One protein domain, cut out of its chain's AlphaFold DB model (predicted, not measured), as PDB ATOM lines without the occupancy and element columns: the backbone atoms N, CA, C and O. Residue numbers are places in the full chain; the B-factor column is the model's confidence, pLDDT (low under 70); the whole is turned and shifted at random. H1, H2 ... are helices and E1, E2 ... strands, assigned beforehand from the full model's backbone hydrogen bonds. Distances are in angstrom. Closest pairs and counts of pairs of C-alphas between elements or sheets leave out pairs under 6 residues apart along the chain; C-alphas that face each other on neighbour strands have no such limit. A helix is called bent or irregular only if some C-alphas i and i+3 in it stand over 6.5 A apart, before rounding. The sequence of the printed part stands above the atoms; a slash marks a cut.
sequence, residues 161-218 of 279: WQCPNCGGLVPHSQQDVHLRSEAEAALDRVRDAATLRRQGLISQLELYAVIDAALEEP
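Overview. This is residues 161 to 218 of the 279 residues of an uncharacterized protein of Streptomyces sp. CB03234 (UniProt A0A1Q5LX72). A small looped head, residues 161 to 171, leads into a long helical hairpin in which the short H2 folds back beside the later part of the long H1. The printed part has 58 residues, mostly helix, with E1, H1 and H2 in that order. It is a loose rod of 42 by 15 by 13 A, with a radius of gyration of the C-alphas of 13.9 A.

Along the chain. E1, residues 169 to 171, begins at C-alpha 169 (-27.254, 7.207, 82.470). H1, residues 172 to 198, is 39.8 A long and irregular, with C-alphas 173 and 176 7.5 A apart. H2, residues 204 to 215, is 16.5 A long and ends at C-alpha 215 (-7.169, 14.459, 76.557).

Arrangement. E1 pairs with no named strand, but residues 161 to 162 pair antiparallel with its residues 169 to 170. E1 and H2 are apart. H1, with residues 186 to 197 alone, touches H2; their closest C-alphas, Ala 186 and Ala 214, are 5.5 A apart. This hairpin has a shallow tilt of 6 degrees, opposite ways. Every O i to N i+4 pair is within hydrogen-bond range in H2, and 21 of 23 in H1.

Size, cuts and confidence. The C-alphas farthest apart, Ser 173 and Gly 200, are 42.9 A apart. The printed part has no cut, and both links are tight. Residues 217 to 218 have pLDDT under 70.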
ATOM      1  N   TRP A 161     -28.414  12.209  83.857       84.25
ATOM      2  CA  TRP A 161     -27.426  12.734  82.921       84.25
ATOM      3  C   TRP A 161     -26.813  11.578  82.132       84.25
ATOM      4  O   TRP A 161     -26.432  10.565  82.715       84.25
ATOM      5  N   GLN A 162     -26.709  11.707  80.812       83.69
ATOM      6  CA  GLN A 162     -25.990  10.726  80.008       83.69
ATOM      7  C   GLN A 162     -24.510  11.105  79.963       83.69
ATOM      8  O   GLN A 162     -24.158  12.179  79.477       83.69
ATOM      9  N   CYS A 163     -23.645  10.231  80.475       82.06
ATOM     10  CA  CYS A 163     -22.208  10.457  80.469       82.06
ATOM     11  C   CYS A 163     -21.683  10.486  79.028       82.06
ATOM     12  O   CYS A 163     -21.884   9.512  78.303       82.06
ATOM     13  N   PRO A 164     -20.969  11.542  78.602       78.56
ATOM     14  CA  PRO A 164     -20.458  11.644  77.242       78.56
ATOM     15  C   PRO A 164     -19.286  10.682  76.995       78.56
ATOM     16  O   PRO A 164     -18.988  10.385  75.846       78.56
ATOM     17  N   ASN A 165     -18.650  10.157  78.053       79.50
ATOM     18  CA  ASN A 165     -17.513   9.243  77.921       79.50
ATOM     19  C   ASN A 165     -17.942   7.775  77.768       79.50
ATOM     20  O   ASN A 165     -17.428   7.059  76.915       79.50
ATOM     21  N   CYS A 166     -18.900   7.319  78.582       83.75
ATOM     22  CA  CYS A 166     -19.338   5.918  78.588       83.75
ATOM     23  C   CYS A 166     -20.756   5.702  78.030       83.75
ATOM     24  O   CYS A 166     -21.190   4.562  77.877       83.75
ATOM     25  N   GLY A 167     -21.509   6.774  77.764       86.25
ATOM     26  CA  GLY A 167     -22.904   6.721  77.315       86.25
ATOM     27  C   GLY A 167     -23.911   6.287  78.390       86.25
ATOM     28  O   GLY A 167     -25.107   6.213  78.102       86.25
ATOM     29  N   GLY A 168     -23.454   5.993  79.611       87.12
ATOM     30  CA  GLY A 168     -24.287   5.536  80.723       87.12
ATOM     31  C   GLY A 168     -25.151   6.648  81.314       87.12
ATOM     32  O   GLY A 168     -24.722   7.794  81.416       87.12
ATOM     33  N   LEU A 169     -26.372   6.305  81.729       86.94
ATOM     34  CA  LEU A 169     -27.254   7.207  82.470       86.94
ATOM     35  C   LEU A 169     -26.860   7.219  83.951       86.94
ATOM     36  O   LEU A 169     -26.902   6.188  84.620       86.94
ATOM     37  N   VAL A 170     -26.509   8.393  84.460       85.25
ATOM     38  CA  VAL A 170     -26.054   8.627  85.832       85.25
ATOM     39  C   VAL A 170     -26.968   9.678  86.467       85.25
ATOM     40  O   VAL A 170     -27.280  10.675  85.816       85.25
ATOM     41  N   PRO A 171     -27.437   9.511  87.713       85.81
ATOM     42  CA  PRO A 171     -28.118  10.592  88.426       85.81
ATOM     43  C   PRO A 171     -27.245  11.858  88.439       85.81
ATOM     44  O   PRO A 171     -26.039  11.753  88.656       85.81
ATOM     45  N   HIS A 172     -27.817  13.045  88.218       77.69
ATOM     46  CA  HIS A 172     -27.059  14.311  88.237       77.69
ATOM     47  C   HIS A 172     -26.271  14.499  89.556       77.69
ATOM     48  O   HIS A 172     -25.122  14.928  89.533       77.69
ATOM     49  N   SER A 173     -26.807  14.059  90.697       79.44
ATOM     50  CA  SER A 173     -26.139  14.015  92.009       79.44
ATOM     51  C   SER A 173     -24.883  13.141  92.061       79.44
ATOM     52  O   SER A 173     -24.053  13.311  92.953       79.44
ATOM     53  N   GLN A 174     -24.719  12.210  91.121       85.50
ATOM     54  CA  GLN A 174     -23.540  11.351  90.988       85.50
ATOM     55  C   GLN A 174     -22.638  11.754  89.812       85.50
ATOM     56  O   GLN A 174     -21.609  11.109  89.600       85.50
ATOM     57  N   GLN A 175     -22.976  12.816  89.070       87.31
ATOM     58  CA  GLN A 175     -22.229  13.263  87.893       87.31
ATOM     59  C   GLN A 175     -20.751  13.523  88.218       87.31
ATOM     60  O   GLN A 175     -19.876  12.974  87.552       87.31
ATOM     61  N   ASP A 176     -20.460  14.281  89.278       80.50
ATOM     62  CA  ASP A 176     -19.082  14.625  89.661       80.50
ATOM     63  C   ASP A 176     -18.260  13.403  90.089       80.50
ATOM     64  O   ASP A 176     -17.071  13.298  89.779       80.50
ATOM     65  N   VAL A 177     -18.890  12.461  90.797       85.88
ATOM     66  CA  VAL A 177     -18.244  11.213  91.228       85.88
ATOM     67  C   VAL A 177     -17.912  10.352  90.013       85.88
ATOM     68  O   VAL A 177     -16.802   9.830  89.912       85.88
ATOM     69  N   HIS A 178     -18.847  10.244  89.069       86.75
ATOM     70  CA  HIS A 178     -18.653   9.485  87.841       86.75
ATOM     71  C   HIS A 178     -17.566  10.106  86.951       86.75
ATOM     72  O   HIS A 178     -16.647   9.403  86.538       86.75
ATOM     73  N   LEU A 179     -17.599  11.426  86.732       85.25
ATOM     74  CA  LEU A 179     -16.571  12.147  85.973       85.25
ATOM     75  C   LEU A 179     -15.175  11.995  86.594       85.25
ATOM     76  O   LEU A 179     -14.199  11.800  85.871       85.25
ATOM     77  N   ARG A 180     -15.067  12.038  87.928       84.62
ATOM     78  CA  ARG A 180     -13.792  11.809  88.625       84.62
ATOM     79  C   ARG A 180     -13.274  10.388  88.409       84.62
ATOM     80  O   ARG A 180     -12.096  10.228  88.109       84.62
ATOM     81  N   SER A 181     -14.146   9.383  88.509       86.88
ATOM     82  CA  SER A 181     -13.782   7.983  88.259       86.88
ATOM     83  C   SER A 181     -13.306   7.757  86.820       86.88
ATOM     84  O   SER A 181     -12.335   7.037  86.601       86.88
ATOM     85  N   GLU A 182     -13.963   8.376  85.837       87.31
ATOM     86  CA  GLU A 182     -13.566   8.299  84.425       87.31
ATOM     87  C   GLU A 182     -12.204   8.972  84.179       87.31
ATOM     88  O   GLU A 182     -11.348   8.418  83.483       87.31
ATOM     89  N   ALA A 183     -11.965  10.133  84.800       85.94
ATOM     90  CA  ALA A 183     -10.687  10.837  84.715       85.94
ATOM     91  C   ALA A 183      -9.539  10.046  85.371       85.94
ATOM     92  O   ALA A 183      -8.440   9.975  84.817       85.94
ATOM     93  N   GLU A 184      -9.783   9.419  86.523       87.19
ATOM     94  CA  GLU A 184      -8.814   8.531  87.179       87.19
ATOM     95  C   GLU A 184      -8.482   7.321  86.295       87.19
ATOM     96  O   GLU A 184      -7.304   7.041  86.060       87.19
ATOM     97  N   ALA A 185      -9.494   6.683  85.700       87.44
ATOM     98  CA  ALA A 185      -9.291   5.580  84.764       87.44
ATOM     99  C   ALA A 185      -8.492   6.005  83.515       87.44
ATOM    100  O   ALA A 185      -7.669   5.237  83.013       87.44
ATOM    101  N   ALA A 186      -8.699   7.224  83.005       87.62
ATOM    102  CA  ALA A 186      -7.912   7.771  81.899       87.62
ATOM    103  C   ALA A 186      -6.441   8.001  82.285       87.62
ATOM    104  O   ALA A 186      -5.539   7.637  81.527       87.62
ATOM    105  N   LEU A 187      -6.184   8.540  83.481       89.69
ATOM    106  CA  LEU A 187      -4.825   8.723  83.998       89.69
ATOM    107  C   LEU A 187      -4.090   7.393  84.177       89.69
ATOM    108  O   LEU A 187      -2.901   7.313  83.860       89.69
ATOM    109  N   ASP A 188      -4.776   6.356  84.651       91.44
ATOM    110  CA  ASP A 188      -4.181   5.030  84.803       91.44
ATOM    111  C   ASP A 188      -3.781   4.430  83.448       91.44
ATOM    112  O   ASP A 188      -2.644   3.978  83.301       91.44
ATOM    113  N   ARG A 189      -4.610   4.581  82.401       93.12
ATOM    114  CA  ARG A 189      -4.234   4.186  81.027       93.12
ATOM    115  C   ARG A 189      -2.963   4.891  80.535       93.12
ATOM    116  O   ARG A 189      -2.098   4.255  79.931       93.12
ATOM    117  N   VAL A 190      -2.812   6.189  80.812       94.19
ATOM    118  CA  VAL A 190      -1.603   6.950  80.439       94.19
ATOM    119  C   VAL A 190      -0.373   6.470  81.222       94.19
ATOM    120  O   VAL A 190       0.713   6.343  80.649       94.19
ATOM    121  N   ARG A 191      -0.516   6.176  82.520       96.12
ATOM    122  CA  ARG A 191       0.576   5.643  83.361       96.12
ATOM    123  C   ARG A 191       1.039   4.267  82.884       96.12
ATOM    124  O   ARG A 191       2.251   4.021  82.828       96.12
ATOM    125  N   ASP A 192       0.102   3.408  82.505       95.19
ATOM    126  CA  ASP A 192       0.390   2.086  81.955       95.19
ATOM    127  C   ASP A 192       1.124   2.204  80.616       95.19
ATOM    128  O   ASP A 192       2.205   1.631  80.452       95.19
ATOM    129  N   ALA A 193       0.641   3.051  79.700       93.69
ATOM    130  CA  ALA A 193       1.314   3.316  78.428       93.69
ATOM    131  C   ALA A 193       2.734   3.880  78.620       93.69
ATOM    132  O   ALA A 193       3.686   3.428  77.979       93.69
ATOM    133  N   ALA A 194       2.931   4.815  79.554       93.25
ATOM    134  CA  ALA A 194       4.261   5.337  79.873       93.25
ATOM    135  C   ALA A 194       5.201   4.241  80.409       93.25
ATOM    136  O   ALA A 194       6.405   4.241  80.127       93.25
ATOM    137  N   THR A 195       4.666   3.280  81.163       95.25
ATOM    138  CA  THR A 195       5.421   2.118  81.646       95.25
ATOM    139  C   THR A 195       5.804   1.183  80.502       95.25
ATOM    140  O   THR A 195       6.984   0.845  80.385       95.25
ATOM    141  N   LEU A 196       4.874   0.869  79.596       95.75
ATOM    142  CA  LEU A 196       5.152   0.092  78.383       95.75
ATOM    143  C   LEU A 196       6.206   0.773  77.497       95.75
ATOM    144  O   LEU A 196       7.111   0.116  76.980       95.75
ATOM    145  N   ARG A 197       6.164   2.106  77.381       97.06
ATOM    146  CA  ARG A 197       7.155   2.871  76.612       97.06
ATOM    147  C   ARG A 197       8.556   2.763  77.207       97.06
ATOM    148  O   ARG A 197       9.519   2.611  76.450       97.06
ATOM    149  N   ARG A 198       8.682   2.832  78.540       95.06
ATOM    150  CA  ARG A 198       9.960   2.646  79.260       95.06
ATOM    151  C   ARG A 198      10.529   1.242  79.074       95.06
ATOM    152  O   ARG A 198      11.742   1.091  79.026       95.06
ATOM    153  N   GLN A 199       9.661   0.245  78.934       97.06
ATOM    154  CA  GLN A 199      10.038  -1.141  78.644       97.06
ATOM    155  C   GLN A 199      10.346  -1.385  77.155       97.06
ATOM    156  O   GLN A 199      10.747  -2.484  76.792       97.06
ATOM    157  N   GLY A 200      10.168  -0.379  76.289       96.44
ATOM    158  CA  GLY A 200      10.365  -0.512  74.844       96.44
ATOM    159  C   GLY A 200       9.275  -1.321  74.135       96.44
ATOM    160  O   GLY A 200       9.482  -1.725  72.996       96.44
ATOM    161  N   LEU A 201       8.136  -1.558  74.794       97.75
ATOM    162  CA  LEU A 201       7.028  -2.359  74.262       97.75
ATOM    163  C   LEU A 201       6.084  -1.566  73.356       97.75
ATOM    164  O   LEU A 201       5.383  -2.162  72.549       97.75
ATOM    165  N   ILE A 202       6.079  -0.239  73.485       97.62
ATOM    166  CA  ILE A 202       5.382   0.662  72.566       97.62
ATOM    167  C   ILE A 202       6.322   1.771  72.104       97.62
ATOM    168  O   ILE A 202       7.264   2.167  72.803       97.62
ATOM    169  N   SER A 203       6.052   2.288  70.917       96.62
ATOM    170  CA  SER A 203       6.696   3.454  70.336       96.62
ATOM    171  C   SER A 203       6.274   4.749  71.042       96.62
ATOM    172  O   SER A 203       5.311   4.814  71.805       96.62
ATOM    173  N   GLN A 204       7.014   5.827  70.782       96.81
ATOM    174  CA  GLN A 204       6.645   7.155  71.275       96.81
ATOM    175  C   GLN A 204       5.343   7.672  70.641       96.81
ATOM    176  O   GLN A 204       4.602   8.389  71.303       96.81
ATOM    177  N   LEU A 205       5.054   7.290  69.392       95.06
ATOM    178  CA  LEU A 205       3.827   7.677  68.696       95.06
ATOM    179  C   LEU A 205       2.593   7.028  69.339       95.06
ATOM    180  O   LEU A 205       1.597   7.706  69.563       95.06
ATOM    181  N   GLU A 206       2.685   5.748  69.708       95.56
ATOM    182  CA  GLU A 206       1.611   5.041  70.422       95.56
ATOM    183  C   GLU A 206       1.351   5.638  71.809       95.56
ATOM    184  O   GLU A 206       0.198   5.781  72.203       95.56
ATOM    185  N   LEU A 207       2.400   6.057  72.533       94.88
ATOM    186  CA  LEU A 207       2.221   6.779  73.797       94.88
ATOM    187  C   LEU A 207       1.454   8.093  73.592       94.88
ATOM    188  O   LEU A 207       0.563   8.396  74.383       94.88
ATOM    189  N   TYR A 208       1.782   8.868  72.554       92.38
ATOM    190  CA  TYR A 208       1.053  10.104  72.265       92.38
ATOM    191  C   TYR A 208      -0.399   9.841  71.883       92.38
ATOM    192  O   TYR A 208      -1.262  10.528  72.406       92.38
ATOM    193  N   ALA A 209      -0.689   8.800  71.101       91.62
ATOM    194  CA  ALA A 209      -2.067   8.431  70.780       91.62
ATOM    195  C   ALA A 209      -2.899   8.104  72.037       91.62
ATOM    196  O   ALA A 209      -4.064   8.483  72.120       91.62
ATOM    197  N   VAL A 210      -2.307   7.447  73.045       91.62
ATOM    198  CA  VAL A 210      -2.984   7.197  74.333       91.62
ATOM    199  C   VAL A 210      -3.201   8.492  75.119       91.62
ATOM    200  O   VAL A 210      -4.244   8.651  75.749       91.62
ATOM    201  N   ILE A 211      -2.231   9.411  75.101       92.19
ATOM    202  CA  ILE A 211      -2.364  10.723  75.749       92.19
ATOM    203  C   ILE A 211      -3.460  11.542  75.064       92.19
ATOM    204  O   ILE A 211      -4.308  12.088  75.760       92.19
ATOM    205  N   ASP A 212      -3.474  11.589  73.734       89.81
ATOM    206  CA  ASP A 212      -4.474  12.321  72.958       89.81
ATOM    207  C   ASP A 212      -5.870  11.744  73.209       89.81
ATOM    208  O   ASP A 212      -6.765  12.488  73.589       89.81
ATOM    209  N   ALA A 213      -6.037  10.418  73.177       88.50
ATOM    210  CA  ALA A 213      -7.309   9.771  73.514       88.50
ATOM    211  C   ALA A 213      -7.761   9.995  74.974       88.50
ATOM    212  O   ALA A 213      -8.941   9.857  75.285       88.50
ATOM    213  N   ALA A 214      -6.841  10.304  75.894       87.81
ATOM    214  CA  ALA A 214      -7.167  10.656  77.277       87.81
ATOM    215  C   ALA A 214      -7.460  12.157  77.466       87.81
ATOM    216  O   ALA A 214      -8.050  12.533  78.479       87.81
ATOM    217  N   LEU A 215      -7.008  13.003  76.534       84.44
ATOM    218  CA  LEU A 215      -7.169  14.459  76.557       84.44
ATOM    219  C   LEU A 215      -8.296  14.961  75.660       84.44
ATOM    220  O   LEU A 215      -8.770  16.072  75.896       84.44
ATOM    221  N   GLU A 216      -8.690  14.199  74.640       85.00
ATOM    222  CA  GLU A 216      -9.879  14.486  73.851       85.00
ATOM    223  C   GLU A 216     -11.068  14.552  74.812       85.00
ATOM    224  O   GLU A 216     -11.522  13.546  75.358       85.00
ATOM    225  N   GLU A 217     -11.523  15.784  75.073       56.81
ATOM    226  CA  GLU A 217     -12.788  16.025  75.749       56.81
ATOM    227  C   GLU A 217     -13.838  15.228  74.976       56.81
ATOM    228  O   GLU A 217     -13.885  15.353  73.746       56.81
ATOM    229  N   PRO A 218     -14.636  14.377  75.648       54.75
ATOM    230  CA  PRO A 218     -15.616  13.564  74.958       54.75
ATOM    231  C   PRO A 218     -16.483  14.532  74.174       54.75
ATOM    232  O   PRO A 218     -17.054  15.451  74.772       54.75
TER     233      PRO A 218